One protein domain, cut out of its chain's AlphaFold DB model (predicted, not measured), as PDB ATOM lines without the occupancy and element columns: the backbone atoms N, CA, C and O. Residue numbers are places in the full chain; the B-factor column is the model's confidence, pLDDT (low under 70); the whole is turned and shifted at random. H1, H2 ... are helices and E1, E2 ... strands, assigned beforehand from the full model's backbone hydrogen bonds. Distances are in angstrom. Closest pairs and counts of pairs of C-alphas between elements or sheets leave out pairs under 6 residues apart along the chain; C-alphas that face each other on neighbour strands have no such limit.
ATOM      1  N   CYS A  15     -17.257 -17.834  47.073       25.11
ATOM      2  CA  CYS A  15     -18.234 -16.867  47.596       25.11
ATOM      3  C   CYS A  15     -18.095 -15.455  46.991       25.11
ATOM      4  O   CYS A  15     -19.102 -14.774  46.794       25.11
ATOM      5  N   LEU A  16     -16.879 -15.025  46.628       26.00
ATOM      6  CA  LEU A  16     -16.641 -13.737  45.951       26.00
ATOM      7  C   LEU A  16     -17.142 -13.701  44.496       26.00
ATOM      8  O   LEU A  16     -17.265 -12.622  43.924       26.00
ATOM      9  N   ALA A  17     -17.497 -14.849  43.912       27.84
ATOM     10  CA  ALA A  17     -18.098 -14.921  42.582       27.84
ATOM     11  C   ALA A  17     -19.619 -14.642  42.567       27.84
ATOM     12  O   ALA A  17     -20.192 -14.526  41.484       27.84
ATOM     13  N   CYS A  18     -20.293 -14.533  43.724       24.34
ATOM     14  CA  CYS A  18     -21.763 -14.570  43.779       24.34
ATOM     15  C   CYS A  18     -22.486 -13.342  44.360       24.34
ATOM     16  O   CYS A  18     -23.712 -13.324  44.297       24.34
ATOM     17  N   ILE A  19     -21.822 -12.320  44.913       27.56
ATOM     18  CA  ILE A  19     -22.546 -11.221  45.589       27.56
ATOM     19  C   ILE A  19     -21.887  -9.868  45.299       27.56
ATOM     20  O   ILE A  19     -20.827  -9.555  45.829       27.56
ATOM     21  N   GLY A  20     -22.537  -9.046  44.469       25.94
ATOM     22  CA  GLY A  20     -22.109  -7.671  44.210       25.94
ATOM     23  C   GLY A  20     -23.154  -6.824  43.477       25.94
ATOM     24  O   GLY A  20     -23.120  -6.718  42.256       25.94
ATOM     25  N   GLY A  21     -24.061  -6.200  44.233       27.25
ATOM     26  CA  GLY A  21     -24.986  -5.131  43.812       27.25
ATOM     27  C   GLY A  21     -25.973  -4.835  44.956       27.25
ATOM     28  O   GLY A  21     -26.355  -5.768  45.646       27.25
ATOM     29  N   LEU A  22     -26.434  -3.611  45.253       27.81
ATOM     30  CA  LEU A  22     -26.523  -2.386  44.450       27.81
ATOM     31  C   LEU A  22     -26.973  -1.187  45.328       27.81
ATOM     32  O   LEU A  22     -27.714  -1.400  46.280       27.81
ATOM     33  N   SER A  23     -26.606   0.049  44.944       26.70
ATOM     34  CA  SER A  23     -27.422   1.302  44.881       26.70
ATOM     35  C   SER A  23     -26.462   2.460  44.474       26.70
ATOM     36  O   SER A  23     -25.329   2.429  44.942       26.70
ATOM     37  N   THR A  24     -26.699   3.449  43.586       24.58
ATOM     38  CA  THR A  24     -27.871   4.146  42.990       24.58
ATOM     39  C   THR A  24     -27.547   4.791  41.591       24.58
ATOM     40  O   THR A  24     -26.384   5.074  41.333       24.58
ATOM     41  N   ALA A  25     -28.590   4.998  40.737       24.06
ATOM     42  CA  ALA A  25     -28.895   5.978  39.624       24.06
ATOM     43  C   ALA A  25     -27.792   6.516  38.639       24.06
ATOM     44  O   ALA A  25     -26.699   6.809  39.089       24.06
ATOM     45  N   LEU A  26     -27.934   6.823  37.318       24.59
ATOM     46  CA  LEU A  26     -29.004   7.103  36.308       24.59
ATOM     47  C   LEU A  26     -28.333   7.261  34.868       24.59
ATOM     48  O   LEU A  26     -27.115   7.126  34.797       24.59
ATOM     49  N   PRO A  27     -29.028   7.587  33.735       40.06
ATOM     50  CA  PRO A  27     -29.420   6.729  32.586       40.06
ATOM     51  C   PRO A  27     -28.585   6.829  31.263       40.06
ATOM     52  O   PRO A  27     -27.834   7.780  31.084       40.06
ATOM     53  N   LEU A  28     -28.829   5.932  30.274       26.91
ATOM     54  CA  LEU A  28     -29.065   6.251  28.832       26.91
ATOM     55  C   LEU A  28     -29.379   5.007  27.942       26.91
ATOM     56  O   LEU A  28     -28.890   3.911  28.182       26.91
ATOM     57  N   ARG A  29     -30.241   5.228  26.926       28.12
ATOM     58  CA  ARG A  29     -30.840   4.338  25.880       28.12
ATOM     59  C   ARG A  29     -29.835   3.448  25.117       28.12
ATOM     60  O   ARG A  29     -28.745   3.904  24.816       28.12
ATOM     61  N   ALA A  30     -30.191   2.216  24.726       28.92
ATOM     62  CA  ALA A  30     -31.006   1.952  23.528       28.92
ATOM     63  C   ALA A  30     -31.795   0.622  23.553       28.92
ATOM     64  O   ALA A  30     -31.371  -0.376  24.126       28.92
ATOM     65  N   ALA A  31     -32.946   0.656  22.878       28.59
ATOM     66  CA  ALA A  31     -33.950  -0.393  22.779       28.59
ATOM     67  C   ALA A  31     -33.556  -1.546  21.839       28.59
ATOM     68  O   ALA A  31     -32.944  -1.332  20.790       28.59
ATOM     69  N   ARG A  32     -34.045  -2.750  22.157       34.38
ATOM     70  CA  ARG A  32     -34.346  -3.800  21.175       34.38
ATOM     71  C   ARG A  32     -35.756  -4.325  21.431       34.38
ATOM     72  O   ARG A  32     -36.150  -4.500  22.576       34.38
ATOM     73  N   ALA A  33     -36.489  -4.506  20.338       38.16
ATOM     74  CA  ALA A  33     -37.889  -4.890  20.298       38.16
ATOM     75  C   ALA A  33     -38.056  -6.416  20.374       38.16
ATOM     76  O   ALA A  33     -37.627  -7.121  19.464       38.16
ATOM     77  N   THR A  34     -38.715  -6.873  21.434       40.91
ATOM     78  CA  THR A  34     -39.542  -8.087  21.530       40.91
ATOM     79  C   THR A  34     -40.582  -7.789  22.612       40.91
ATOM     80  O   THR A  34     -40.201  -7.275  23.659       40.91
ATOM     81  N   ASP A  35     -41.866  -8.077  22.377       54.56
ATOM     82  CA  ASP A  35     -42.984  -7.761  23.296       54.56
ATOM     83  C   ASP A  35     -42.943  -8.522  24.646       54.56
ATOM     84  O   ASP A  35     -43.836  -8.369  25.475       54.56
ATOM     85  N   GLU A  36     -41.907  -9.329  24.896       60.19
ATOM     86  CA  GLU A  36     -41.723 -10.097  26.129       60.19
ATOM     87  C   GLU A  36     -40.553  -9.525  26.963       60.19
ATOM     88  O   GLU A  36     -39.470  -9.272  26.416       60.19
ATOM     89  N   PRO A  37     -40.732  -9.307  28.281       70.62
ATOM     90  CA  PRO A  37     -39.699  -8.747  29.146       70.62
ATOM     91  C   PRO A  37     -38.465  -9.642  29.208       70.62
ATOM     92  O   PRO A  37     -38.529 -10.803  29.613       70.62
ATOM     93  N   ILE A  38     -37.291  -9.078  28.932       87.31
ATOM     94  CA  ILE A  38     -36.033  -9.795  29.153       87.31
ATOM     95  C   ILE A  38     -35.804  -9.923  30.663       87.31
ATOM     96  O   ILE A  38     -35.446  -8.948  31.327       87.31
ATOM     97  N   VAL A  39     -35.981 -11.131  31.204       90.81
ATOM     98  CA  VAL A  39     -35.679 -11.452  32.608       90.81
ATOM     99  C   VAL A  39     -34.166 -11.515  32.825       90.81
ATOM    100  O   VAL A  39     -33.464 -12.299  32.182       90.81
ATOM    101  N   LEU A  40     -33.683 -10.698  33.760       92.12
ATOM    102  CA  LEU A  40     -32.277 -10.551  34.144       92.12
ATOM    103  C   LEU A  40     -31.917 -11.389  35.372       92.12
ATOM    104  O   LEU A  40     -30.826 -11.959  35.441       92.12
ATOM    105  N   ALA A  41     -32.833 -11.459  36.336       93.75
ATOM    106  CA  ALA A  41     -32.673 -12.226  37.560       93.75
ATOM    107  C   ALA A  41     -34.028 -12.549  38.203       93.75
ATOM    108  O   ALA A  41     -35.003 -11.821  38.025       93.75
ATOM    109  N   VAL A  42     -34.064 -13.626  38.980       93.94
ATOM    110  CA  VAL A  42     -35.201 -14.056  39.795       93.94
ATOM    111  C   VAL A  42     -34.667 -14.465  41.157       93.94
ATOM    112  O   VAL A  42     -33.770 -15.298  41.230       93.94
ATOM    113  N   VAL A  43     -35.212 -13.909  42.230       95.75
ATOM    114  CA  VAL A  43     -34.952 -14.356  43.602       95.75
ATOM    115  C   VAL A  43     -36.267 -14.861  44.163       95.75
ATOM    116  O   VAL A  43     -37.238 -14.117  44.149       95.75
ATOM    117  N   ALA A  44     -36.331 -16.103  44.624       94.50
ATOM    118  CA  ALA A  44     -37.573 -16.687  45.120       94.50
ATOM    119  C   ALA A  44     -37.325 -17.591  46.325       94.50
ATOM    120  O   ALA A  44     -36.228 -18.133  46.487       94.50
ATOM    121  N   CYS A  45     -38.357 -17.757  47.144       94.06
ATOM    122  CA  CYS A  45     -38.382 -18.709  48.244       94.06
ATOM    123  C   CYS A  45     -39.657 -19.549  48.231       94.06
ATOM    124  O   CYS A  45     -40.675 -19.150  47.650       94.06
ATOM    125  N   ASP A  46     -39.567 -20.709  48.882       93.88
ATOM    126  CA  ASP A  46     -40.670 -21.643  49.071       93.88
ATOM    127  C   ASP A  46     -41.897 -20.952  49.686       93.88
ATOM    128  O   ASP A  46     -41.787 -19.897  50.329       93.88
ATOM    129  N   PRO A  47     -43.089 -21.544  49.510       94.19
ATOM    130  CA  PRO A  47     -44.292 -21.073  50.167       94.19
ATOM    131  C   PRO A  47     -44.107 -20.892  51.677       94.19
ATOM    132  O   PRO A  47     -43.420 -21.667  52.343       94.19
ATOM    133  N   TYR A  48     -44.776 -19.888  52.247       90.62
ATOM    134  CA  TYR A  48     -44.661 -19.568  53.673       90.62
ATOM    135  C   TYR A  48     -44.956 -20.771  54.587       90.62
ATOM    136  O   TYR A  48     -44.296 -20.940  55.611       90.62
ATOM    137  N   ALA A  49     -45.904 -21.637  54.208       90.50
ATOM    138  CA  ALA A  49     -46.207 -22.858  54.954       90.50
ATOM    139  C   ALA A  49     -45.013 -23.831  55.019       90.50
ATOM    140  O   ALA A  49     -44.753 -24.416  56.070       90.50
ATOM    141  N   GLU A  50     -44.263 -23.972  53.925       91.81
ATOM    142  CA  GLU A  50     -43.076 -24.829  53.858       91.81
ATOM    143  C   GLU A  50     -41.900 -24.209  54.611       91.81
ATOM    144  O   GLU A  50     -41.235 -24.903  55.377       91.81
ATOM    145  N   LEU A  51     -41.690 -22.893  54.486       90.69
ATOM    146  CA  LEU A  51     -40.646 -22.185  55.233       90.69
ATOM    147  C   LEU A  51     -40.815 -22.353  56.749       90.69
ATOM    148  O   LEU A  51     -39.831 -22.567  57.454       90.69
ATOM    149  N   LYS A  52     -42.053 -22.320  57.259       87.31
ATOM    150  CA  LYS A  52     -42.334 -22.617  58.674       87.31
ATOM    151  C   LYS A  52     -41.883 -24.026  59.059       87.31
ATOM    152  O   LYS A  52     -41.111 -24.173  60.003       87.31
ATOM    153  N   ALA A  53     -42.296 -25.034  58.289       90.50
ATOM    154  CA  ALA A  53     -41.917 -26.425  58.533       90.50
ATOM    155  C   ALA A  53     -40.392 -26.637  58.470       90.50
ATOM    156  O   ALA A  53     -39.831 -27.418  59.237       90.50
ATOM    157  N   GLN A  54     -39.702 -25.911  57.589       91.62
ATOM    158  CA  GLN A  54     -38.244 -25.936  57.487       91.62
ATOM    159  C   GLN A  54     -37.557 -25.313  58.711       91.62
ATOM    160  O   GLN A  54     -36.560 -25.858  59.188       91.62
ATOM    161  N   VAL A  55     -38.078 -24.200  59.243       89.44
ATOM    162  CA  VAL A  55     -37.562 -23.578  60.476       89.44
ATOM    163  C   VAL A  55     -37.821 -24.471  61.693       89.44
ATOM    164  O   VAL A  55     -36.928 -24.613  62.528       89.44
ATOM    165  N   ASP A  56     -38.985 -25.120  61.769       89.44
ATOM    166  CA  ASP A  56     -39.298 -26.114  62.805       89.44
ATOM    167  C   ASP A  56     -38.309 -27.287  62.773       89.44
ATOM    168  O   ASP A  56     -37.701 -27.640  63.788       89.44
ATOM    169  N   TRP A  57     -38.095 -27.863  61.585       91.50
ATOM    170  CA  TRP A  57     -37.121 -28.930  61.388       91.50
ATOM    171  C   TRP A  57     -35.716 -28.483  61.796       91.50
ATOM    172  O   TRP A  57     -35.068 -29.168  62.586       91.50
ATOM    173  N   LEU A  58     -35.258 -27.316  61.330       89.31
ATOM    174  CA  LEU A  58     -33.943 -26.789  61.688       89.31
ATOM    175  C   LEU A  58     -33.815 -26.598  63.204       89.31
ATOM    176  O   LEU A  58     -32.803 -26.994  63.780       89.31
ATOM    177  N   GLY A  59     -34.854 -26.060  63.850       87.94
ATOM    178  CA  GLY A  59     -34.946 -25.931  65.301       87.94
ATOM    179  C   GLY A  59     -34.763 -27.269  66.014       87.94
ATOM    180  O   GLY A  59     -33.989 -27.357  66.966       87.94
ATOM    181  N   SER A  60     -35.385 -28.340  65.516       88.12
ATOM    182  CA  SER A  60     -35.193 -29.689  66.065       88.12
ATOM    183  C   SER A  60     -33.758 -30.211  65.909       88.12
ATOM    184  O   SER A  60     -33.228 -30.841  66.823       88.12
ATOM    185  N   VAL A  61     -33.095 -29.904  64.787       87.88
ATOM    186  CA  VAL A  61     -31.716 -30.341  64.505       87.88
ATOM    187  C   VAL A  61     -30.706 -29.664  65.434       87.88
ATOM    188  O   VAL A  61     -29.731 -30.296  65.848       87.88
ATOM    189  N   VAL A  62     -30.925 -28.391  65.780       87.38
ATOM    190  CA  VAL A  62     -29.985 -27.588  66.586       87.38
ATOM    191  C   VAL A  62     -30.337 -27.510  68.078       87.38
ATOM    192  O   VAL A  62     -29.747 -26.705  68.801       87.38
ATOM    193  N   ASP A  63     -31.257 -28.356  68.554       84.88
ATOM    194  CA  ASP A  63     -31.786 -28.352  69.929       84.88
ATOM    195  C   ASP A  63     -32.458 -27.022  70.335       84.88
ATOM    196  O   ASP A  63     -32.408 -26.608  71.493       84.88
ATOM    197  N   GLN A  64     -33.094 -26.335  69.385       85.38
ATOM    198  CA  GLN A  64     -33.893 -25.129  69.609       85.38
ATOM    199  C   GLN A  64     -35.323 -25.325  69.082       85.38
ATOM    200  O   GLN A  64     -35.703 -24.720  68.080       85.38
ATOM    201  N   PRO A  65     -36.162 -26.137  69.752       84.25
ATOM    202  CA  PRO A  65     -37.530 -26.402  69.296       84.25
ATOM    203  C   PRO A  65     -38.415 -25.144  69.259       84.25
ATOM    204  O   PRO A  65     -39.412 -25.117  68.553       84.25
ATOM    205  N   ALA A  66     -38.041 -24.082  69.983       83.25
ATOM    206  CA  ALA A  66     -38.737 -22.796  69.964       83.25
ATOM    207  C   ALA A  66     -38.311 -21.871  68.804       83.25
ATOM    208  O   ALA A  66     -38.793 -20.743  68.730       83.25
ATOM    209  N   LEU A  67     -37.404 -22.301  67.914       82.19
ATOM    210  CA  LEU A  67     -36.832 -21.444  66.869       82.19
ATOM    211  C   LEU A  67     -37.903 -20.850  65.946       82.19
ATOM    212  O   LEU A  67     -37.867 -19.653  65.670       82.19
ATOM    213  N   ALA A  68     -38.887 -21.645  65.523       77.94
ATOM    214  CA  ALA A  68     -39.988 -21.125  64.718       77.94
ATOM    215  C   ALA A  68     -40.806 -20.090  65.489       77.94
ATOM    216  O   ALA A  68     -41.040 -18.998  64.983       77.94
ATOM    217  N   SER A  69     -41.147 -20.363  66.752       81.00
ATOM    218  CA  SER A  69     -41.853 -19.398  67.600       81.00
ATOM    219  C   SER A  69     -41.069 -18.096  67.787       81.00
ATOM    220  O   SER A  69     -41.677 -17.027  67.804       81.00
ATOM    221  N   LEU A  70     -39.737 -18.147  67.878       79.12
ATOM    222  CA  LEU A  70     -38.880 -16.957  67.965       79.12
ATOM    223  C   LEU A  70     -38.917 -16.112  66.684       79.12
ATOM    224  O   LEU A  70     -38.885 -14.887  66.769       79.12
ATOM    225  N   VAL A  71     -39.015 -16.745  65.513       75.69
ATOM    226  CA  VAL A  71     -39.142 -16.046  64.223       75.69
ATOM    227  C   VAL A  71     -40.568 -15.519  64.011       75.69
ATOM    228  O   VAL A  71     -40.749 -14.421  63.486       75.69
ATOM    229  N   GLU A  72     -41.590 -16.259  64.449       78.00
ATOM    230  CA  GLU A  72     -42.995 -15.872  64.279       78.00
ATOM    231  C   GLU A  72     -43.459 -14.800  65.269       78.00
ATOM    232  O   GLU A  72     -44.304 -13.977  64.921       78.00
ATOM    233  N   SER A  73     -42.920 -14.769  66.490       80.06
ATOM    234  CA  SER A  73     -43.400 -13.855  67.538       80.06
ATOM    235  C   SER A  73     -43.296 -12.372  67.150       80.06
ATOM    236  O   SER A  73     -44.305 -11.675  67.276       80.06
ATOM    237  N   PRO A  74     -42.163 -11.865  66.610       76.56
ATOM    238  CA  PRO A  74     -42.072 -10.482  66.144       76.56
ATOM    239  C   PRO A  74     -43.080 -10.170  65.039       76.56
ATOM    240  O   PRO A  74     -43.684  -9.101  65.048       76.56
ATOM    241  N   LEU A  75     -43.305 -11.108  64.115       76.44
ATOM    242  CA  LEU A  75     -44.269 -10.953  63.028       76.44
ATOM    243  C   LEU A  75     -45.704 -10.871  63.562       76.44
ATOM    244  O   LEU A  75     -46.474 -10.001  63.154       76.44
ATOM    245  N   MET A  76     -46.061 -11.741  64.507       80.38
ATOM    246  CA  MET A  76     -47.368 -11.720  65.158       80.38
ATOM    247  C   MET A  76     -47.568 -10.425  65.947       80.38
ATOM    248  O   MET A  76     -48.599  -9.783  65.792       80.38
ATOM    249  N   MET A  77     -46.584  -9.971  66.722       79.12
ATOM    250  CA  MET A  77     -46.679  -8.698  67.448       79.12
ATOM    251  C   MET A  77     -46.806  -7.502  66.496       79.12
ATOM    252  O   MET A  77     -47.680  -6.652  66.678       79.12
ATOM    253  N   ALA A  78     -45.986  -7.467  65.443       72.56
ATOM    254  CA  ALA A  78     -45.973  -6.397  64.451       72.56
ATOM    255  C   ALA A  78     -47.294  -6.302  63.666       72.56
ATOM    256  O   ALA A  78     -47.732  -5.210  63.317       72.56
ATOM    257  N   THR A  79     -47.979  -7.428  63.462       76.81
ATOM    258  CA  THR A  79     -49.292  -7.504  62.795       76.81
ATOM    259  C   THR A  79     -50.473  -7.445  63.772       76.81
ATOM    260  O   THR A  79     -51.598  -7.783  63.408       76.81
ATOM    261  N   ARG A  80     -50.256  -7.043  65.036       82.75
ATOM    262  CA  ARG A  80     -51.287  -7.015  66.099       82.75
ATOM    263  C   ARG A  80     -52.019  -8.355  66.262       82.75
ATOM    264  O   ARG A  80     -53.239  -8.403  66.395       82.75
ATOM    265  N   PHE A  81     -51.254  -9.439  66.230       82.12
ATOM    266  CA  PHE A  81     -51.686 -10.836  66.301       82.12
ATOM    267  C   PHE A  81     -52.615 -11.283  65.165       82.12
ATOM    268  O   PHE A  81     -53.236 -12.339  65.256       82.12
ATOM    269  N   GLN A  82     -52.687 -10.518  64.074       78.56
ATOM    270  CA  GLN A  82     -53.435 -10.907  62.878       78.56
ATOM    271  C   GLN A  82     -52.617 -11.807  61.942       78.56
ATOM    272  O   GLN A  82     -53.185 -12.450  61.060       78.56
ATOM    273  N   GLY A  83     -51.293 -11.866  62.124       81.94
ATOM    274  CA  GLY A  83     -50.385 -12.575  61.232       81.94
ATOM    275  C   GLY A  83     -50.427 -12.022  59.805       81.94
ATOM    276  O   GLY A  83     -50.803 -10.874  59.550       81.94
ATOM    277  N   LEU A  84     -50.072 -12.867  58.838       85.19
ATOM    278  CA  LEU A  84     -50.131 -12.543  57.407       85.19
ATOM    279  C   LEU A  84     -51.521 -12.849  56.825       85.19
ATOM    280  O   LEU A  84     -51.658 -13.575  55.839       85.19
ATOM    281  N   ALA A  85     -52.577 -12.341  57.467       87.31
ATOM    282  CA  ALA A  85     -53.955 -12.554  57.034       87.31
ATOM    283  C   ALA A  85     -54.151 -12.089  55.583       87.31
ATOM    284  O   ALA A  85     -53.915 -10.937  55.267       87.31
ATOM    285  N   GLY A  86     -54.605 -12.970  54.690       89.50
ATOM    286  CA  GLY A  86     -54.827 -12.641  53.275       89.50
ATOM    287  C   GLY A  86     -53.674 -13.025  52.353       89.50
ATOM    288  O   GLY A  86     -53.873 -13.040  51.139       89.50
ATOM    289  N   LEU A  87     -52.526 -13.432  52.904       93.88
ATOM    290  CA  LEU A  87     -51.457 -14.099  52.163       93.88
ATOM    291  C   LEU A  87     -51.904 -15.497  51.707       93.88
ATOM    292  O   LEU A  87     -52.550 -16.238  52.455       93.88
ATOM    293  N   ASP A  88     -51.529 -15.888  50.491       95.00
ATOM    294  CA  ASP A  88     -51.612 -17.282  50.068       95.00
ATOM    295  C   ASP A  88     -50.334 -18.040  50.450       95.00
ATOM    296  O   ASP A  88     -49.316 -17.990  49.767       95.00
ATOM    297  N   VAL A  89     -50.401 -18.759  51.569       93.19
ATOM    298  CA  VAL A  89     -49.253 -19.451  52.175       93.19
ATOM    299  C   VAL A  89     -48.741 -20.659  51.383       93.19
ATOM    300  O   VAL A  89     -47.708 -21.208  51.759       93.19
ATOM    301  N   ASN A  90     -49.449 -21.071  50.326       95.06
ATOM    302  CA  ASN A  90     -49.145 -22.256  49.512       95.06
ATOM    303  C   ASN A  90     -48.479 -21.917  48.172       95.06
ATOM    304  O   ASN A  90     -48.235 -22.806  47.360       95.06
ATOM    305  N   ARG A  91     -48.219 -20.634  47.912       94.69
ATOM    306  CA  ARG A  91     -47.573 -20.171  46.685       94.69
ATOM    307  C   ARG A  91     -46.230 -19.528  47.012       94.69
ATOM    308  O   ARG A  91     -46.088 -18.930  48.083       94.69
ATOM    309  N   PRO A  92     -45.246 -19.638  46.108       95.06
ATOM    310  CA  PRO A  92     -43.949 -19.023  46.315       95.06
ATOM    311  C   PRO A  92     -44.048 -17.499  46.259       95.06
ATOM    312  O   PRO A  92     -44.940 -16.927  45.631       95.06
ATOM    313  N   THR A  93     -43.094 -16.841  46.903       93.44
ATOM    314  CA  THR A  93     -42.894 -15.388  46.838       93.44
ATOM    315  C   THR A  93     -41.532 -15.114  46.223       93.44
ATOM    316  O   THR A  93     -40.598 -15.904  46.375       93.44
ATOM    317  N   GLY A  94     -41.386 -13.983  45.541       93.56
ATOM    318  CA  GLY A  94     -40.076 -13.595  45.048       93.56
ATOM    319  C   GLY A  94     -40.018 -12.228  44.399       93.56
ATOM    320  O   GLY A  94     -40.976 -11.463  44.398       93.56
ATOM    321  N   VAL A  95     -38.850 -11.922  43.856       93.88
ATOM    322  CA  VAL A  95     -38.516 -10.674  43.186       93.88
ATOM    323  C   VAL A  95     -37.958 -10.998  41.807       93.88
ATOM    324  O   VAL A  95     -37.068 -11.837  41.670       93.88
ATOM    325  N   ILE A  96     -38.464 -10.317  40.784       91.44
ATOM    326  CA  ILE A  96     -38.053 -10.496  39.392       91.44
ATOM    327  C   ILE A  96     -37.467  -9.190  38.865       91.44
ATOM    328  O   ILE A  96     -38.024  -8.110  39.068       91.44
ATOM    329  N   PHE A  97     -36.337  -9.314  38.176       91.62
ATOM    330  CA  PHE A  97     -35.609  -8.223  37.547       91.62
ATOM    331  C   PHE A  97     -35.770  -8.323  36.029       91.62
ATOM    332  O   PHE A  97     -35.437  -9.361  35.455       91.62
ATOM    333  N   THR A  98     -36.232  -7.261  35.369       89.62
ATOM    334  CA  THR A  98     -36.424  -7.211  33.906       89.62
ATOM    335  C   THR A  98     -35.698  -6.023  33.274       89.62
ATOM    336  O   THR A  98     -35.451  -5.016  33.933       89.62
ATOM    337  N   ALA A  99     -35.338  -6.112  31.992       86.19
ATOM    338  CA  ALA A  99     -34.669  -5.033  31.254       86.19
ATOM    339  C   ALA A  99     -35.659  -4.127  30.499       86.19
ATOM    340  O   ALA A  99     -35.568  -3.979  29.284       86.19
ATOM    341  N   GLU A 100     -36.620  -3.537  31.206       78.62
ATOM    342  CA  GLU A 100     -37.694  -2.731  30.592       78.62
ATOM    343  C   GLU A 100     -37.576  -1.227  30.881       78.62
ATOM    344  O   GLU A 100     -38.322  -0.420  30.329       78.62
ATOM    345  N   GLY A 101     -36.662  -0.826  31.765       69.88
ATOM    346  CA  GLY A 101     -36.514   0.568  32.159       69.88
ATOM    347  C   GLY A 101     -35.911   1.437  31.045       69.88
ATOM    348  O   GLY A 101     -35.252   0.926  30.130       69.88
ATOM    349  N   PRO A 102     -36.060   2.773  31.112       64.44
ATOM    350  CA  PRO A 102     -35.408   3.688  30.176       64.44
ATOM    351  C   PRO A 102     -33.898   3.420  30.143       64.44
ATOM    352  O   PRO A 102     -33.248   3.461  31.186       64.44
ATOM    353  N   GLY A 103     -33.323   3.124  28.972       64.44
ATOM    354  CA  GLY A 103     -31.915   2.700  28.925       64.44
ATOM    355  C   GLY A 103     -31.657   1.203  29.023       64.44
ATOM    356  O   GLY A 103     -30.511   0.838  29.254       64.44
ATOM    357  N   ASN A 104     -32.683   0.350  28.909       67.62
ATOM    358  CA  ASN A 104     -32.624  -1.045  29.363       67.62
ATOM    359  C   ASN A 104     -32.171  -1.129  30.831       67.62
ATOM    360  O   ASN A 104     -31.436  -2.032  31.225       67.62
ATOM    361  N   THR A 105     -32.570  -0.157  31.653       72.88
ATOM    362  CA  THR A 105     -32.259  -0.186  33.081       72.88
ATOM    363  C   THR A 105     -33.065  -1.295  33.766       72.88
ATOM    364  O   THR A 105     -34.217  -1.532  33.384       72.88
ATOM    365  N   PRO A 106     -32.484  -2.006  34.753       82.19
ATOM    366  CA  PRO A 106     -33.207  -3.045  35.472       82.19
ATOM    367  C   PRO A 106     -34.428  -2.480  36.203       82.19
ATOM    368  O   PRO A 106     -34.314  -1.536  36.984       82.19
ATOM    369  N   VAL A 107     -35.581  -3.094  35.977       85.25
ATOM    370  CA  VAL A 107     -36.820  -2.878  36.723       85.25
ATOM    371  C   VAL A 107     -36.989  -4.029  37.702       85.25
ATOM    372  O   VAL A 107     -36.784  -5.184  37.335       85.25
ATOM    373  N   VAL A 108     -37.362  -3.722  38.944       88.19
ATOM    374  CA  VAL A 108     -37.517  -4.702  40.025       88.19
ATOM    375  C   VAL A 108     -38.985  -4.793  40.421       88.19
ATOM    376  O   VAL A 108     -39.603  -3.769  40.715       88.19
ATOM    377  N   ARG A 109     -39.537  -6.010  40.441       89.44
ATOM    378  CA  ARG A 109     -40.916  -6.273  40.872       89.44
ATOM    379  C   ARG A 109     -40.955  -7.390  41.905       89.44
ATOM    380  O   ARG A 109     -40.462  -8.484  41.642       89.44
ATOM    381  N   GLY A 110     -41.535  -7.112  43.068       93.00
ATOM    382  CA  GLY A 110     -41.863  -8.112  44.079       93.00
ATOM    383  C   GLY A 110     -43.220  -8.745  43.787       93.00
ATOM    384  O   GLY A 110     -44.164  -8.039  43.451       93.00
ATOM    385  N   PHE A 111     -43.317 -10.059  43.926       93.69
ATOM    386  CA  PHE A 111     -44.522 -10.852  43.732       93.69
ATOM    387  C   PHE A 111     -44.872 -11.530  45.050       93.69
ATOM    388  O   PHE A 111     -44.177 -12.455  45.472       93.69
ATOM    389  N   VAL A 112     -45.939 -11.057  45.695       95.38
ATOM    390  CA  VAL A 112     -46.462 -11.626  46.943       95.38
ATOM    391  C   VAL A 112     -47.821 -12.266  46.651       95.38
ATOM    392  O   VAL A 112     -48.717 -11.569  46.168       95.38
ATOM    393  N   PRO A 113     -48.011 -13.572  46.888       95.94
ATOM    394  CA  PRO A 113     -49.241 -14.256  46.532       95.94
ATOM    395  C   PRO A 113     -50.325 -13.955  47.569       95.94
ATOM    396  O   PRO A 113     -50.107 -14.066  48.776       95.94
ATOM    397  N   VAL A 114     -51.513 -13.568  47.114       96.00
ATOM    398  CA  VAL A 114     -52.600 -13.113  47.987       96.00
ATOM    399  C   VAL A 114     -53.903 -13.838  47.681       96.00
ATOM    400  O   VAL A 114     -54.298 -13.995  46.530       96.00
ATOM    401  N   LYS A 115     -54.605 -14.243  48.741       95.38
ATOM    402  CA  LYS A 115     -56.026 -14.617  48.690       95.38
ATOM    403  C   LYS A 115     -56.924 -13.390  48.824       95.38
ATOM    404  O   LYS A 115     -58.033 -13.378  48.302       95.38
ATOM    405  N   ASN A 116     -56.462 -12.381  49.566       93.25
ATOM    406  CA  ASN A 116     -57.158 -11.114  49.760       93.25
ATOM    407  C   ASN A 116     -56.138 -10.005  50.064       93.25
ATOM    408  O   ASN A 116     -55.565  -9.973  51.155       93.25
ATOM    409  N   LEU A 117     -55.918  -9.104  49.100       91.38
ATOM    410  CA  LEU A 117     -54.930  -8.033  49.219       91.38
ATOM    411  C   LEU A 117     -55.263  -7.049  50.346       91.38
ATOM    412  O   LEU A 117     -54.387  -6.697  51.130       91.38
ATOM    413  N   ASP A 118     -56.518  -6.614  50.453       90.62
ATOM    414  CA  ASP A 118     -56.918  -5.617  51.451       90.62
ATOM    415  C   ASP A 118     -56.727  -6.122  52.875       90.62
ATOM    416  O   ASP A 118     -56.325  -5.366  53.757       90.62
ATOM    417  N   MET A 119     -56.997  -7.404  53.102       91.19
ATOM    418  CA  MET A 119     -56.774  -8.034  54.396       91.19
ATOM    419  C   MET A 119     -55.282  -8.071  54.747       91.19
ATOM    420  O   MET A 119     -54.927  -7.727  55.875       91.19
ATOM    421  N   LEU A 120     -54.423  -8.386  53.770       89.44
ATOM    422  CA  LEU A 120     -52.972  -8.417  53.963       89.44
ATOM    423  C   LEU A 120     -52.399  -7.026  54.229       89.44
ATOM    424  O   LEU A 120     -51.595  -6.844  55.139       89.44
ATOM    425  N   LEU A 121     -52.840  -6.022  53.474       88.69
ATOM    426  CA  LEU A 121     -52.397  -4.645  53.677       88.69
ATOM    427  C   LEU A 121     -52.848  -4.093  55.030       88.69
ATOM    428  O   LEU A 121     -52.075  -3.405  55.689       88.69
ATOM    429  N   ARG A 122     -54.061  -4.429  55.491       87.31
ATOM    430  CA  ARG A 122     -54.529  -4.043  56.832       87.31
ATOM    431  C   ARG A 122     -53.708  -4.686  57.942       87.31
ATOM    432  O   ARG A 122     -53.393  -3.993  58.907       87.31
ATOM    433  N   SER A 123     -53.358  -5.970  57.820       84.88
ATOM    434  CA  SER A 123     -52.557  -6.643  58.849       84.88
ATOM    435  C   SER A 123     -51.116  -6.125  58.889       84.88
ATOM    436  O   SER A 123     -50.522  -6.046  59.963       84.88
ATOM    437  N   LEU A 124     -50.572  -5.709  57.738       85.38
ATOM    438  CA  LEU A 124     -49.219  -5.164  57.611       85.38
ATOM    439  C   LEU A 124     -49.114  -3.652  57.840       85.38
ATOM    440  O   LEU A 124     -48.001  -3.170  58.044       85.38
ATOM    441  N   ALA A 125     -50.220  -2.900  57.845       82.31
ATOM    442  CA  ALA A 125     -50.225  -1.442  58.011       82.31
ATOM    443  C   ALA A 125     -49.371  -0.920  59.190       82.31
ATOM    444  O   ALA A 125     -48.663   0.070  59.002       82.31
ATOM    445  N   PRO A 126     -49.328  -1.574  60.376       79.38
ATOM    446  CA  PRO A 126     -48.457  -1.128  61.468       79.38
ATOM    447  C   PRO A 126     -46.953  -1.197  61.148       79.38
ATOM    448  O   PRO A 126     -46.163  -0.541  61.820       79.38
ATOM    449  N   VAL A 127     -46.561  -1.997  60.153       74.44
ATOM    450  CA  VAL A 127     -45.170  -2.234  59.738       74.44
ATOM    451  C   VAL A 127     -44.804  -1.394  58.523       74.44
ATOM    452  O   VAL A 127     -43.738  -0.785  58.488       74.44
ATOM    453  N   ILE A 128     -45.674  -1.375  57.513       76.69
ATOM    454  CA  ILE A 128     -45.374  -0.754  56.216       76.69
ATOM    455  C   ILE A 128     -45.848   0.704  56.122       76.69
ATOM    456  O   ILE A 128     -45.454   1.406  55.195       76.69
ATOM    457  N   GLY A 129     -46.632   1.172  57.096       77.38
ATOM    458  CA  GLY A 129     -47.263   2.490  57.088       77.38
ATOM    459  C   GLY A 129     -48.624   2.488  56.390       77.38
ATOM    460  O   GLY A 129     -49.095   1.462  55.893       77.38
ATOM    461  N   ASP A 130     -49.268   3.656  56.368       80.38
ATOM    462  CA  ASP A 130     -50.601   3.803  55.787       80.38
ATOM    463  C   ASP A 130     -50.580   3.587  54.270       80.38
ATOM    464  O   ASP A 130     -49.771   4.166  53.538       80.38
ATOM    465  N   VAL A 131     -51.518   2.768  53.795       83.50
ATOM    466  CA  VAL A 131     -51.743   2.573  52.364       83.50
ATOM    467  C   VAL A 131     -52.627   3.699  51.853       83.50
ATOM    468  O   VAL A 131     -53.775   3.851  52.267       83.50
ATOM    469  N   VAL A 132     -52.088   4.482  50.925       83.62
ATOM    470  CA  VAL A 132     -52.816   5.554  50.253       83.62
ATOM    471  C   VAL A 132     -53.302   5.034  48.912       83.62
ATOM    472  O   VAL A 132     -52.498   4.696  48.039       83.62
ATOM    473  N   GLU A 133     -54.617   5.001  48.740       84.12
ATOM    474  CA  GLU A 133     -55.260   4.678  47.472       84.12
ATOM    475  C   GLU A 133     -55.656   5.969  46.746       84.12
ATOM    476  O   GLU A 133     -56.361   6.819  47.294       84.12
ATOM    477  N   ARG A 134     -55.162   6.147  45.517       73.06
ATOM    478  CA  ARG A 134     -55.538   7.247  44.614       73.06
ATOM    479  C   ARG A 134     -55.655   6.699  43.201       73.06
ATOM    480  O   ARG A 134     -54.781   5.958  42.770       73.06
ATOM    481  N   ASP A 135     -56.731   7.050  42.501       63.66
ATOM    482  CA  ASP A 135     -56.986   6.642  41.111       63.66
ATOM    483  C   ASP A 135     -56.922   5.113  40.879       63.66
ATOM    484  O   ASP A 135     -56.453   4.646  39.846       63.66
ATOM    485  N   GLY A 136     -57.368   4.314  41.862       67.25
ATOM    486  CA  GLY A 136     -57.339   2.840  41.812       67.25
ATOM    487  C   GLY A 136     -55.960   2.210  42.057       67.25
ATOM    488  O   GLY A 136     -55.810   0.995  41.966       67.25
ATOM    489  N   MET A 137     -54.950   3.021  42.384       74.56
ATOM    490  CA  MET A 137     -53.578   2.594  42.640       74.56
ATOM    491  C   MET A 137     -53.262   2.678  44.136       74.56
ATOM    492  O   MET A 137     -53.332   3.752  44.743       74.56
ATOM    493  N   LYS A 138     -52.881   1.545  44.734       88.06
ATOM    494  CA  LYS A 138     -52.481   1.464  46.144       88.06
ATOM    495  C   LYS A 138     -50.997   1.787  46.265       88.06
ATOM    496  O   LYS A 138     -50.167   1.204  45.570       88.06
ATOM    497  N   THR A 139     -50.651   2.726  47.136       85.81
ATOM    498  CA  THR A 139     -49.264   3.144  47.370       85.81
ATOM    499  C   THR A 139     -48.915   3.085  48.844       85.81
ATOM    500  O   THR A 139     -49.749   3.371  49.698       85.81
ATOM    501  N   VAL A 140     -47.674   2.713  49.135       83.75
ATOM    502  CA  VAL A 140     -47.132   2.653  50.491       83.75
ATOM    503  C   VAL A 140     -45.785   3.361  50.526       83.75
ATOM    504  O   VAL A 140     -45.004   3.272  49.579       83.75
ATOM    505  N   ALA A 141     -45.506   4.088  51.603       77.88
ATOM    506  CA  ALA A 141     -44.245   4.800  51.795       77.88
ATOM    507  C   ALA A 141     -43.626   4.401  53.145       77.88
ATOM    508  O   ALA A 141     -43.811   5.115  54.134       77.88
ATOM    509  N   PRO A 142     -42.915   3.258  53.207       72.19
ATOM    510  CA  PRO A 142     -42.253   2.823  54.429       72.19
ATOM    511  C   PRO A 142     -41.200   3.844  54.874       72.19
ATOM    512  O   PRO A 142     -40.544   4.485  54.048       72.19
ATOM    513  N   ALA A 143     -41.006   3.984  56.185       61.22
ATOM    514  CA  ALA A 143     -40.034   4.923  56.736       61.22
ATOM    515  C   ALA A 143     -38.620   4.653  56.184       61.22
ATOM    516  O   ALA A 143     -38.091   3.550  56.310       61.22
ATOM    517  N   GLY A 144     -38.008   5.666  55.563       67.12
ATOM    518  CA  GLY A 144     -36.668   5.564  54.975       67.12
ATOM    519  C   GLY A 144     -36.596   4.895  53.596       67.12
ATOM    520  O   GLY A 144     -35.494   4.756  53.069       67.12
ATOM    521  N   MET A 145     -37.727   4.515  52.983       67.88
ATOM    522  CA  MET A 145     -37.774   3.953  51.625       67.88
ATOM    523  C   MET A 145     -38.575   4.837  50.651       67.88
ATOM    524  O   MET A 145     -39.502   5.537  51.067       67.88
ATOM    525  N   PRO A 146     -38.258   4.816  49.339       75.25
ATOM    526  CA  PRO A 146     -39.089   5.456  48.322       75.25
ATOM    527  C   PRO A 146     -40.509   4.881  48.304       75.25
ATOM    528  O   PRO A 146     -40.714   3.707  48.607       75.25
ATOM    529  N   ALA A 147     -41.483   5.691  47.882       78.88
ATOM    530  CA  ALA A 147     -42.860   5.233  47.736       78.88
ATOM    531  C   ALA A 147     -42.964   4.080  46.720       78.88
ATOM    532  O   ALA A 147     -42.498   4.183  45.579       78.88
ATOM    533  N   LEU A 148     -43.621   3.004  47.142       86.00
ATOM    534  CA  LEU A 148     -43.881   1.808  46.353       86.00
ATOM    535  C   LEU A 148     -45.341   1.788  45.903       86.00
ATOM    536  O   LEU A 148     -46.239   2.221  46.627       86.00
ATOM    537  N   GLN A 149     -45.571   1.270  44.702       87.94
ATOM    538  CA  GLN A 149     -46.894   0.962  44.177       87.94
ATOM    539  C   GLN A 149     -47.199  -0.522  44.364       87.94
ATOM    540  O   GLN A 149     -46.306  -1.358  44.220       87.94
ATOM    541  N   ILE A 150     -48.456  -0.830  44.663       89.94
ATOM    542  CA  ILE A 150     -48.970  -2.184  44.834       89.94
ATOM    543  C   ILE A 150     -50.105  -2.377  43.833       89.94
ATOM    544  O   ILE A 150     -51.106  -1.662  43.876       89.94
ATOM    545  N   ILE A 151     -49.929  -3.338  42.930       87.12
ATOM    546  CA  ILE A 151     -50.897  -3.686  41.889       87.12
ATOM    547  C   ILE A 151     -51.510  -5.038  42.249       87.12
ATOM    548  O   ILE A 151     -50.779  -6.008  42.445       87.12
ATOM    549  N   ASP A 152     -52.838  -5.091  42.342       89.44
ATOM    550  CA  ASP A 152     -53.591  -6.336  42.520       89.44
ATOM    551  C   ASP A 152     -53.867  -6.967  41.157       89.44
ATOM    552  O   ASP A 152     -54.531  -6.358  40.313       89.44
ATOM    553  N   ARG A 153     -53.343  -8.171  40.915       88.38
ATOM    554  CA  ARG A 153     -53.602  -8.888  39.665       88.38
ATOM    555  C   ARG A 153     -53.504 -10.393  39.835       88.38
ATOM    556  O   ARG A 153     -52.479 -10.896  40.278       88.38
ATOM    557  N   GLU A 154     -54.546 -11.114  39.417       86.31
ATOM    558  CA  GLU A 154     -54.555 -12.588  39.325       86.31
ATOM    559  C   GLU A 154     -54.082 -13.292  40.619       86.31
ATOM    560  O   GLU A 154     -53.346 -14.281  40.599       86.31
ATOM    561  N   GLY A 155     -54.494 -12.764  41.778       91.00
ATOM    562  CA  GLY A 155     -54.109 -13.302  43.087       91.00
ATOM    563  C   GLY A 155     -52.668 -12.981  43.497       91.00
ATOM    564  O   GLY A 155     -52.083 -13.712  44.297       91.00
ATOM    565  N   TRP A 156     -52.080 -11.918  42.945       93.12
ATOM    566  CA  TRP A 156     -50.774 -11.384  43.326       93.12
ATOM    567  C   TRP A 156     -50.867  -9.921  43.738       93.12
ATOM    568  O   TRP A 156     -51.498  -9.110  43.066       93.12
ATOM    569  N   ALA A 157     -50.134  -9.580  44.793       92.44
ATOM    570  CA  ALA A 157     -49.714  -8.223  45.073       92.44
ATOM    571  C   ALA A 157     -48.358  -7.993  44.394       92.44
ATOM    572  O   ALA A 157     -47.331  -8.524  44.830       92.44
ATOM    573  N   ILE A 158     -48.360  -7.222  43.308       90.88
ATOM    574  CA  ILE A 158     -47.151  -6.868  42.565       90.88
ATOM    575  C   ILE A 158     -46.634  -5.534  43.102       90.88
ATOM    576  O   ILE A 158     -47.285  -4.500  42.954       90.88
ATOM    577  N   ILE A 159     -45.463  -5.561  43.734       89.94
ATOM    578  CA  ILE A 159     -44.844  -4.418  44.408       89.94
ATOM    579  C   ILE A 159     -43.722  -3.868  43.529       89.94
ATOM    580  O   ILE A 159     -42.803  -4.601  43.165       89.94
ATOM    581  N   ALA A 160     -43.763  -2.579  43.199       86.69
ATOM    582  CA  ALA A 160     -42.735  -1.932  42.382       86.69
ATOM    583  C   ALA A 160     -42.503  -0.475  42.802       86.69
ATOM    584  O   ALA A 160     -43.289   0.104  43.551       86.69
ATOM    585  N   ALA A 161     -41.433   0.149  42.306       84.81
ATOM    586  CA  ALA A 161     -41.248   1.590  42.468       84.81
ATOM    587  C   ALA A 161     -42.378   2.356  41.761       84.81
ATOM    588  O   ALA A 161     -42.852   1.940  40.699       84.81
ATOM    589  N   ARG A 162     -42.805   3.486  42.328       80.69
ATOM    590  CA  ARG A 162     -43.854   4.309  41.716       80.69
ATOM    591  C   ARG A 162     -43.463   4.764  40.303       80.69
ATOM    592  O   ARG A 162     -42.372   5.294  40.105       80.69
ATOM    593  N   GLY A 163     -44.375   4.601  39.344       76.88
ATOM    594  CA  GLY A 163     -44.161   4.960  37.934       76.88
ATOM    595  C   GLY A 163     -43.502   3.859  37.099       76.88
ATOM    596  O   GLY A 163     -43.196   4.079  35.930       76.88
ATOM    597  N   THR A 164     -43.293   2.674  37.682       79.44
ATOM    598  CA  THR A 164     -42.875   1.487  36.930       79.44
ATOM    599  C   THR A 164     -44.015   1.036  36.007       79.44
ATOM    600  O   THR A 164     -45.152   0.978  36.484       79.44
ATOM    601  N   PRO A 165     -43.747   0.687  34.730       75.19
ATOM    602  CA  PRO A 165     -44.755   0.118  33.837       75.19
ATOM    603  C   PRO A 165     -45.399  -1.143  34.417       75.19
ATOM    604  O   PRO A 165     -44.743  -1.896  35.153       75.19
ATOM    605  N   ASP A 166     -46.648  -1.403  34.033       76.00
ATOM    606  CA  ASP A 166     -47.362  -2.615  34.431       76.00
ATOM    607  C   ASP A 166     -46.531  -3.864  34.131       76.00
ATOM    608  O   ASP A 166     -45.793  -3.938  33.146       76.00
ATOM    609  N   ALA A 167     -46.600  -4.844  35.028       76.81
ATOM    610  CA  ALA A 167     -45.914  -6.108  34.816       76.81
ATOM    611  C   ALA A 167     -46.492  -6.801  33.571       76.81
ATOM    612  O   ALA A 167     -47.712  -6.857  33.437       76.81
ATOM    613  N   PRO A 168     -45.688  -7.400  32.688       79.62
ATOM    614  CA  PRO A 168     -46.220  -8.279  31.647       79.62
ATOM    615  C   PRO A 168     -46.972  -9.475  32.256       79.62
ATOM    616  O   PRO A 168     -46.740  -9.836  33.416       79.62
ATOM    617  N   ALA A 169     -47.925 -10.049  31.522       82.50
ATOM    618  CA  ALA A 169     -48.658 -11.234  31.977       82.50
ATOM    619  C   ALA A 169     -47.720 -12.453  32.061       82.50
ATOM    620  O   ALA A 169     -46.818 -12.585  31.236       82.50
ATOM    621  N   GLY A 170     -47.913 -13.333  33.048       87.25
ATOM    622  CA  GLY A 170     -47.135 -14.570  33.185       87.25
ATOM    623  C   GLY A 170     -45.749 -14.421  33.824       87.25
ATOM    624  O   GLY A 170     -45.066 -15.426  34.020       87.25
ATOM    625  N   LEU A 171     -45.311 -13.206  34.182       89.81
ATOM    626  CA  LEU A 171     -43.968 -12.973  34.730       89.81
ATOM    627  C   LEU A 171     -43.728 -13.760  36.036       89.81
ATOM    628  O   LEU A 171     -42.629 -14.262  36.267       89.81
ATOM    629  N   GLU A 172     -44.759 -13.943  36.857       91.56
ATOM    630  CA  GLU A 172     -44.734 -14.749  38.083       91.56
ATOM    631  C   GLU A 172     -44.334 -16.220  37.862       91.56
ATOM    632  O   GLU A 172     -43.820 -16.863  38.777       91.56
ATOM    633  N   GLN A 173     -44.512 -16.764  36.652       93.06
ATOM    634  CA  GLN A 173     -44.182 -18.160  36.337       93.06
ATOM    635  C   GLN A 173     -42.675 -18.431  36.426       93.06
ATOM    636  O   GLN A 173     -42.246 -19.577  36.546       93.06
ATOM    637  N   HIS A 174     -41.849 -17.380  36.416       93.25
ATOM    638  CA  HIS A 174     -40.410 -17.498  36.607       93.25
ATOM    639  C   HIS A 174     -39.994 -17.826  38.052       93.25
ATOM    640  O   HIS A 174     -38.847 -18.233  38.252       93.25
ATOM    641  N   LEU A 175     -40.894 -17.704  39.039       94.31
ATOM    642  CA  LEU A 175     -40.634 -18.098  40.432       94.31
ATOM    643  C   LEU A 175     -40.518 -19.624  40.577       94.31
ATOM    644  O   LEU A 175     -39.581 -20.125  41.201       94.31
ATOM    645  N   ASP A 176     -41.431 -20.361  39.938       94.00
ATOM    646  CA  ASP A 176     -41.563 -21.821  40.019       94.00
ATOM    647  C   ASP A 176     -40.254 -22.577  39.734       94.00
ATOM    648  O   ASP A 176     -39.862 -23.441  40.524       94.00
ATOM    649  N   PRO A 177     -39.529 -22.289  38.635       93.56
ATOM    650  CA  PRO A 177     -38.266 -22.949  38.354       93.56
ATOM    651  C   PRO A 177     -37.195 -22.770  39.437       93.56
ATOM    652  O   PRO A 177     -36.286 -23.600  39.494       93.56
ATOM    653  N   VAL A 178     -37.241 -21.697  40.237       92.06
ATOM    654  CA  VAL A 178     -36.297 -21.457  41.341       92.06
ATOM    655  C   VAL A 178     -36.685 -22.313  42.542       92.06
ATOM    656  O   VAL A 178     -35.869 -23.125  42.974       92.06
ATOM    657  N   VAL A 179     -37.935 -22.225  43.003       92.12
ATOM    658  CA  VAL A 179     -38.404 -22.945  44.204       92.12
ATOM    659  C   VAL A 179     -38.459 -24.464  44.015       92.12
ATOM    660  O   VAL A 179     -38.081 -25.219  44.899       92.12
ATOM    661  N   LYS A 180     -38.717 -24.949  42.789       91.00
ATOM    662  CA  LYS A 180     -38.550 -26.378  42.439       91.00
ATOM    663  C   LYS A 180     -37.111 -26.884  42.593       91.00
ATOM    664  O   LYS A 180     -36.879 -28.092  42.582       91.00
ATOM    665  N   SER A 181     -36.128 -25.983  42.635       86.69
ATOM    666  CA  SER A 181     -34.708 -26.330  42.730       86.69
ATOM    667  C   SER A 181     -34.075 -26.047  44.089       86.69
ATOM    668  O   SER A 181     -33.047 -26.661  44.380       86.69
ATOM    669  N   CYS A 182     -34.653 -25.144  44.886       90.81
ATOM    670  CA  CYS A 182     -34.133 -24.730  46.185       90.81
ATOM    671  C   CYS A 182     -35.175 -23.969  47.008       90.81
ATOM    672  O   CYS A 182     -35.939 -23.193  46.445       90.81
ATOM    673  N   SER A 183     -35.091 -24.081  48.333       90.50
ATOM    674  CA  SER A 183     -36.007 -23.409  49.261       90.50
ATOM    675  C   SER A 183     -35.879 -21.892  49.308       90.50
ATOM    676  O   SER A 183     -36.845 -21.172  49.540       90.50
ATOM    677  N   LEU A 184     -34.675 -21.390  49.070       93.12
ATOM    678  CA  LEU A 184     -34.392 -19.983  48.829       93.12
ATOM    679  C   LEU A 184     -33.305 -19.922  47.770       93.12
ATOM    680  O   LEU A 184     -32.234 -20.496  47.965       93.12
ATOM    681  N   GLY A 185     -33.533 -19.206  46.676       91.81
ATOM    682  CA  GLY A 185     -32.513 -19.095  45.645       91.81
ATOM    683  C   GLY A 185     -32.607 -17.867  44.772       91.81
ATOM    684  O   GLY A 185     -33.637 -17.209  44.660       91.81
ATOM    685  N   ALA A 186     -31.480 -17.591  44.132       93.69
ATOM    686  CA  ALA A 186     -31.310 -16.565  43.128       93.69
ATOM    687  C   ALA A 186     -30.882 -17.221  41.817       93.69
ATOM    688  O   ALA A 186     -29.920 -17.987  41.768       93.69
ATOM    689  N   ARG A 187     -31.586 -16.894  40.741       94.94
ATOM    690  CA  ARG A 187     -31.259 -17.267  39.372       94.94
ATOM    691  C   ARG A 187     -30.944 -16.014  38.579       94.94
ATOM    692  O   ARG A 187     -31.789 -15.141  38.441       94.94
ATOM    693  N   LEU A 188     -29.732 -15.936  38.059       93.19
ATOM    694  CA  LEU A 188     -29.189 -14.814  37.305       93.19
ATOM    695  C   LEU A 188     -28.987 -15.238  35.850       93.19
ATOM    696  O   LEU A 188     -28.625 -16.389  35.595       93.19
ATOM    697  N   PHE A 189     -29.150 -14.306  34.910       92.94
ATOM    698  CA  PHE A 189     -28.938 -14.538  33.477       92.94
ATOM    699  C   PHE A 189     -27.852 -13.596  32.929       92.94
ATOM    700  O   PHE A 189     -28.171 -12.569  32.325       92.94
ATOM    701  N   PRO A 190     -26.555 -13.894  33.146       90.38
ATOM    702  CA  PRO A 190     -25.482 -12.934  32.880       90.38
ATOM    703  C   PRO A 190     -25.367 -12.503  31.412       90.38
ATOM    704  O   PRO A 190     -25.124 -11.330  31.132       90.38
ATOM    705  N   SER A 191     -25.620 -13.418  30.474       88.19
ATOM    706  CA  SER A 191     -25.666 -13.130  29.030       88.19
ATOM    707  C   SER A 191     -26.781 -12.164  28.619       88.19
ATOM    708  O   SER A 191     -26.692 -11.557  27.551       88.19
ATOM    709  N   ARG A 192     -27.805 -11.979  29.461       90.12
ATOM    710  CA  ARG A 192     -28.934 -11.063  29.225       90.12
ATOM    711  C   ARG A 192     -28.732  -9.685  29.855       90.12
ATOM    712  O   ARG A 192     -29.540  -8.793  29.612       90.12
ATOM    713  N   LEU A 193     -27.681  -9.494  30.658       87.44
ATOM    714  CA  LEU A 193     -27.442  -8.227  31.344       87.44
ATOM    715  C   LEU A 193     -27.223  -7.075  30.341       87.44
ATOM    716  O   LEU A 193     -26.425  -7.219  29.403       87.44
ATOM    717  N   PRO A 194     -27.859  -5.908  30.560       85.38
ATOM    718  CA  PRO A 194     -27.620  -4.712  29.760       85.38
ATOM    719  C   PRO A 194     -26.132  -4.348  29.727       85.38
ATOM    720  O   PRO A 194     -25.428  -4.481  30.729       85.38
ATOM    721  N   GLU A 195     -25.645  -3.877  28.579       83.50
ATOM    722  CA  GLU A 195     -24.231  -3.528  28.380       83.50
ATOM    723  C   GLU A 195     -23.690  -2.524  29.416       83.50
ATOM    724  O   GLU A 195     -22.657  -2.835  30.011       83.50
ATOM    725  N   PRO A 196     -24.405  -1.432  29.775       80.81
ATOM    726  CA  PRO A 196     -23.924  -0.506  30.804       80.81
ATOM    727  C   PRO A 196     -23.699  -1.177  32.165       80.81
ATOM    728  O   PRO A 196     -22.745  -0.864  32.874       80.81
ATOM    729  N   LEU A 197     -24.560  -2.134  32.528       78.94
ATOM    730  CA  LEU A 197     -24.432  -2.877  33.777       78.94
ATOM    731  C   LEU A 197     -23.264  -3.868  33.712       78.94
ATOM    732  O   LEU A 197     -22.504  -3.972  34.672       78.94
ATOM    733  N   ARG A 198     -23.074  -4.557  32.579       84.19
ATOM    734  CA  ARG A 198     -21.921  -5.450  32.381       84.19
ATOM    735  C   ARG A 198     -20.604  -4.688  32.475       84.19
ATOM    736  O   ARG A 198     -19.716  -5.129  33.200       84.19
ATOM    737  N   ASP A 199     -20.488  -3.546  31.801       85.00
ATOM    738  CA  ASP A 199     -19.282  -2.715  31.838       85.00
ATOM    739  C   ASP A 199     -19.013  -2.146  33.232       85.00
ATOM    740  O   ASP A 199     -17.861  -2.129  33.673       85.00
ATOM    741  N   TRP A 200     -20.054  -1.757  33.973       81.81
ATOM    742  CA  TRP A 200     -19.899  -1.340  35.365       81.81
ATOM    743  C   TRP A 200     -19.333  -2.470  36.242       81.81
ATOM    744  O   TRP A 200     -18.353  -2.249  36.958       81.81
ATOM    745  N   ILE A 201     -19.880  -3.693  36.143       81.88
ATOM    746  CA  ILE A 201     -19.385  -4.846  36.920       81.88
ATOM    747  C   ILE A 201     -17.945  -5.183  36.516       81.88
ATOM    748  O   ILE A 201     -17.090  -5.366  37.379       81.88
ATOM    749  N   VAL A 202     -17.660  -5.224  35.211       85.31
ATOM    750  CA  VAL A 202     -16.318  -5.465  34.659       85.31
ATOM    751  C   VAL A 202     -15.306  -4.456  35.189       85.31
ATOM    752  O   VAL A 202     -14.218  -4.847  35.609       85.31
ATOM    753  N   THR A 203     -15.666  -3.175  35.213       84.56
ATOM    754  CA  THR A 203     -14.789  -2.109  35.707       84.56
ATOM    755  C   THR A 203     -14.492  -2.297  37.192       84.56
ATOM    756  O   THR A 203     -13.329  -2.341  37.586       84.56
ATOM    757  N   ARG A 204     -15.525  -2.518  38.015       83.56
ATOM    758  CA  ARG A 204     -15.367  -2.716  39.465       83.56
ATOM    759  C   ARG A 204     -14.595  -3.983  39.816       83.56
ATOM    760  O   ARG A 204     -13.771  -3.957  40.729       83.56
ATOM    761  N   ALA A 205     -14.829  -5.073  39.091       74.50
ATOM    762  CA  ALA A 205     -14.083  -6.314  39.252       74.50
ATOM    763  C   ALA A 205     -12.614  -6.143  38.839       74.50
ATOM    764  O   ALA A 205     -11.725  -6.591  39.558       74.50
ATOM    765  N   GLY A 206     -12.346  -5.447  37.729       77.12
ATOM    766  CA  GLY A 206     -10.990  -5.122  37.290       77.12
ATOM    767  C   GLY A 206     -10.237  -4.261  38.309       77.12
ATOM    768  O   GLY A 206      -9.107  -4.584  38.665       77.12
ATOM    769  N   GLU A 207     -10.872  -3.216  38.842       81.12
ATOM    770  CA  GLU A 207     -10.311  -2.365  39.901       81.12
ATOM    771  C   GLU A 207     -10.061  -3.142  41.201       81.12
ATOM    772  O   GLU A 207      -9.039  -2.952  41.859       81.12
ATOM    773  N   ALA A 208     -10.985  -4.021  41.599       72.81
ATOM    774  CA  ALA A 208     -10.805  -4.886  42.763       72.81
ATOM    775  C   ALA A 208      -9.645  -5.870  42.557       72.81
ATOM    776  O   ALA A 208      -8.811  -6.021  43.446       72.81
ATOM    777  N   ALA A 209      -9.537  -6.473  41.373       68.50
ATOM    778  CA  ALA A 209      -8.460  -7.392  41.038       68.50
ATOM    779  C   ALA A 209      -7.098  -6.700  40.954       68.50
ATOM    780  O   ALA A 209      -6.119  -7.242  41.453       68.50
ATOM    781  N   ALA A 210      -7.016  -5.497  40.380       70.94
ATOM    782  CA  ALA A 210      -5.780  -4.717  40.378       70.94
ATOM    783  C   ALA A 210      -5.344  -4.330  41.794       70.94
ATOM    784  O   ALA A 210      -4.157  -4.416  42.102       70.94
ATOM    785  N   ARG A 211      -6.296  -3.978  42.672       76.12
ATOM    786  CA  ARG A 211      -6.019  -3.739  44.095       76.12
ATOM    787  C   ARG A 211      -5.540  -5.004  44.805       76.12
ATOM    788  O   ARG A 211      -4.560  -4.949  45.535       76.12
ATOM    789  N   GLN A 212      -6.189  -6.141  44.560       69.56
ATOM    790  CA  GLN A 212      -5.836  -7.413  45.191       69.56
ATOM    791  C   GLN A 212      -4.489  -7.964  44.701       69.56
ATOM    792  O   GLN A 212      -3.714  -8.488  45.492       69.56
ATOM    793  N   ALA A 213      -4.214  -7.853  43.403       59.38
ATOM    794  CA  ALA A 213      -2.974  -8.317  42.790       59.38
ATOM    795  C   ALA A 213      -1.819  -7.315  42.931       59.38
ATOM    796  O   ALA A 213      -0.705  -7.644  42.536       59.38
ATOM    797  N   GLN A 214      -2.087  -6.099  43.426       63.94
ATOM    798  CA  GLN A 214      -1.122  -4.995  43.512       63.94
ATOM    799  C   GLN A 214      -0.420  -4.704  42.168       63.94
ATOM    800  O   GLN A 214       0.714  -4.237  42.124       63.94
ATOM    801  N   HIS A 215      -1.089  -4.989  41.044       60.06
ATOM    802  CA  HIS A 215      -0.515  -4.865  39.705       60.06
ATOM    803  C   HIS A 215      -1.562  -4.344  38.703       60.06
ATOM    804  O   HIS A 215      -2.583  -5.006  38.484       60.06
ATOM    805  N   PRO A 216      -1.322  -3.205  38.018       65.94
ATOM    806  CA  PRO A 216      -2.312  -2.593  37.125       65.94
ATOM    807  C   PRO A 216      -2.655  -3.475  35.914       65.94
ATOM    808  O   PRO A 216      -3.766  -3.415  35.398       65.94
ATOM    809  N   GLY A 217      -1.744  -4.367  35.506       76.19
ATOM    810  CA  GLY A 217      -1.993  -5.360  34.453       76.19
ATOM    811  C   GLY A 217      -3.051  -6.423  34.793       76.19
ATOM    812  O   GLY A 217      -3.540  -7.084  33.882       76.19
ATOM    813  N   ALA A 218      -3.451  -6.581  36.064       72.94
ATOM    814  CA  ALA A 218      -4.502  -7.525  36.449       72.94
ATOM    815  C   ALA A 218      -5.914  -7.030  36.080       72.94
ATOM    816  O   ALA A 218      -6.777  -7.843  35.748       72.94
ATOM    817  N   ALA A 219      -6.140  -5.709  36.062       80.38
ATOM    818  CA  ALA A 219      -7.427  -5.119  35.685       80.38
ATOM    819  C   ALA A 219      -7.891  -5.513  34.268       80.38
ATOM    820  O   ALA A 219      -8.991  -6.054  34.152       80.38
ATOM    821  N   PRO A 220      -7.102  -5.309  33.189       79.88
ATOM    822  CA  PRO A 220      -7.535  -5.674  31.841       79.88
ATOM    823  C   PRO A 220      -7.696  -7.191  31.655       79.88
ATOM    824  O   PRO A 220      -8.558  -7.613  30.887       79.88
ATOM    825  N   LEU A 221      -6.925  -8.015  32.380       75.31
ATOM    826  CA  LEU A 221      -7.056  -9.476  32.349       75.31
ATOM    827  C   LEU A 221      -8.387  -9.938  32.950       75.31
ATOM    828  O   LEU A 221      -9.128 -10.679  32.304       75.31
ATOM    829  N   VAL A 222      -8.721  -9.464  34.155       78.81
ATOM    830  CA  VAL A 222     -10.000  -9.786  34.811       78.81
ATOM    831  C   VAL A 222     -11.171  -9.201  34.034       78.81
ATOM    832  O   VAL A 222     -12.182  -9.877  33.857       78.81
ATOM    833  N   ALA A 223     -11.024  -7.993  33.491       80.75
ATOM    834  CA  ALA A 223     -12.047  -7.389  32.655       80.75
ATOM    835  C   ALA A 223     -12.322  -8.207  31.384       80.75
ATOM    836  O   ALA A 223     -13.480  -8.473  31.058       80.75
ATOM    837  N   GLY A 224     -11.269  -8.643  30.685       78.50
ATOM    838  CA  GLY A 224     -11.383  -9.502  29.507       78.50
ATOM    839  C   GLY A 224     -12.031 -10.849  29.826       78.50
ATOM    840  O   GLY A 224     -12.960 -11.262  29.129       78.50
ATOM    841  N   ALA A 225     -11.602 -11.494  30.916       76.75
ATOM    842  CA  ALA A 225     -12.163 -12.763  31.373       76.75
ATOM    843  C   ALA A 225     -13.654 -12.635  31.723       76.75
ATOM    844  O   ALA A 225     -14.468 -13.432  31.260       76.75
ATOM    845  N   LEU A 226     -14.039 -11.592  32.464       80.31
ATOM    846  CA  LEU A 226     -15.424 -11.397  32.880       80.31
ATOM    847  C   LEU A 226     -16.342 -11.059  31.694       80.31
ATOM    848  O   LEU A 226     -17.463 -11.564  31.627       80.31
ATOM    849  N   LYS A 227     -15.865 -10.280  30.709       83.62
ATOM    850  CA  LYS A 227     -16.608 -10.025  29.458       83.62
ATOM    851  C   LYS A 227     -16.889 -11.317  28.691       83.62
ATOM    852  O   LYS A 227     -18.023 -11.535  28.261       83.62
ATOM    853  N   GLN A 228     -15.883 -12.182  28.553       81.75
ATOM    854  CA  GLN A 228     -16.055 -13.496  27.929       81.75
ATOM    855  C   GLN A 228     -17.024 -14.371  28.730       81.75
ATOM    856  O   GLN A 228     -17.905 -15.004  28.151       81.75
ATOM    857  N   GLN A 229     -16.911 -14.360  30.058       82.88
ATOM    858  CA  GLN A 229     -17.751 -15.163  30.937       82.88
ATOM    859  C   GLN A 229     -19.219 -14.727  30.904       82.88
ATOM    860  O   GLN A 229     -20.096 -15.587  30.846       82.88
ATOM    861  N   PHE A 230     -19.511 -13.424  30.859       85.50
ATOM    862  CA  PHE A 230     -20.880 -12.935  30.682       85.50
ATOM    863  C   PHE A 230     -21.500 -13.410  29.368       85.50
ATOM    864  O   PHE A 230     -22.642 -13.852  29.373       85.50
ATOM    865  N   ALA A 231     -20.755 -13.380  28.260       82.62
ATOM    866  CA  ALA A 231     -21.255 -13.870  26.973       82.62
ATOM    867  C   ALA A 231     -21.437 -15.402  26.949       82.62
ATOM    868  O   ALA A 231     -22.376 -15.915  26.338       82.62
TER     869      ALA A 231
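AT A GLANCE: This is residues 15 to 231 of the 982 residues of an uncharacterized protein of Planctomycetia bacterium (UniProt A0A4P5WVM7). One long, strongly twisted sheet of eight strands makes the body, with H3 packed on E5, E6 and E7 and the short H5 packed on E1 and E8. Two helical hairpins, H1 with H2 and H6 with H7, lie off the sheet and apart from each other. The printed part has 217 residues, in the order E1 H1 H2 E2 E3 H3 E4 E5 E6 E7 H4 H5 E8 H6 H7, of mixed class, helices and strands. The sheet's order is E4 E5 E6 E7 E3 E2 E1 E8, antiparallel throughout. The whole is only just compact, close to loose, with a radius of gyration of the C-alphas of 20.3 A and spans of 59 by 52 by 33 A.

IN THESE COORDINATES: Pass residues 15 to 38, with no named element, and find C-alpha 39 at (-35.679, -11.452, 32.608), where E1 runs to residue 45. H1 is residues 48 to 61, 20.0 A long, and H2 is 67 to 78. Next come E2, 93 to 101, 22.6 A, which bends by 54 degrees at residue 98, and E3, 105 to 113, 25.8 A. Then read H3, 117 to 128; E4, 132 to 134; E5, 137 to 140; E6, 148 to 153; E7, 156 to 161; H4, 171 to 174; H5, 176 to 179; and E8, 184 to 188. H6, 195 to 213, spans 26.1 A, and H7, 218 to 231, ends at C-alpha 231 at (-21.255, -13.870, 26.973).

HOW THE PARTS SIT: Look first at inner strands E1 and E2, where N 95 and O 43 are 2.7 A apart, within hydrogen-bond range. E2 and E3 form a hairpin, with N 96 and O 109 at 2.8 A. E4 to E7 form a meander, each strand the antiparallel neighbour of the one before; N 151 of E6 and O 158 of E7 are 2.9 A apart. Edge strand E8 pairs with E1, N 187 and O 42 at 2.7 A. H3 is on the sheet at a height of 8.3 A; H5 is over E1 at 7.3 A, and H4 only grazes the sheet. H1 and H2 touch, closest C-alphas Gly 59 and Leu 67 at 5.1 A. H6 and H7 touch, closest C-alphas Gly 206 and Ala 219 at 3.9 A. In H1, H6 and H7 every O i to N i+4 pair is within range; H2 and H3 have 6 of 8 each, and H4 and H5 are too short for one.

THE WHOLE: The farthest C-alphas, Phe 81 and Gly 217, are 59.3 A apart. The printed part has no cut, and the link from H2 to E2 is long. Confidence is under 70 in 37 residues, among them 15 to 36.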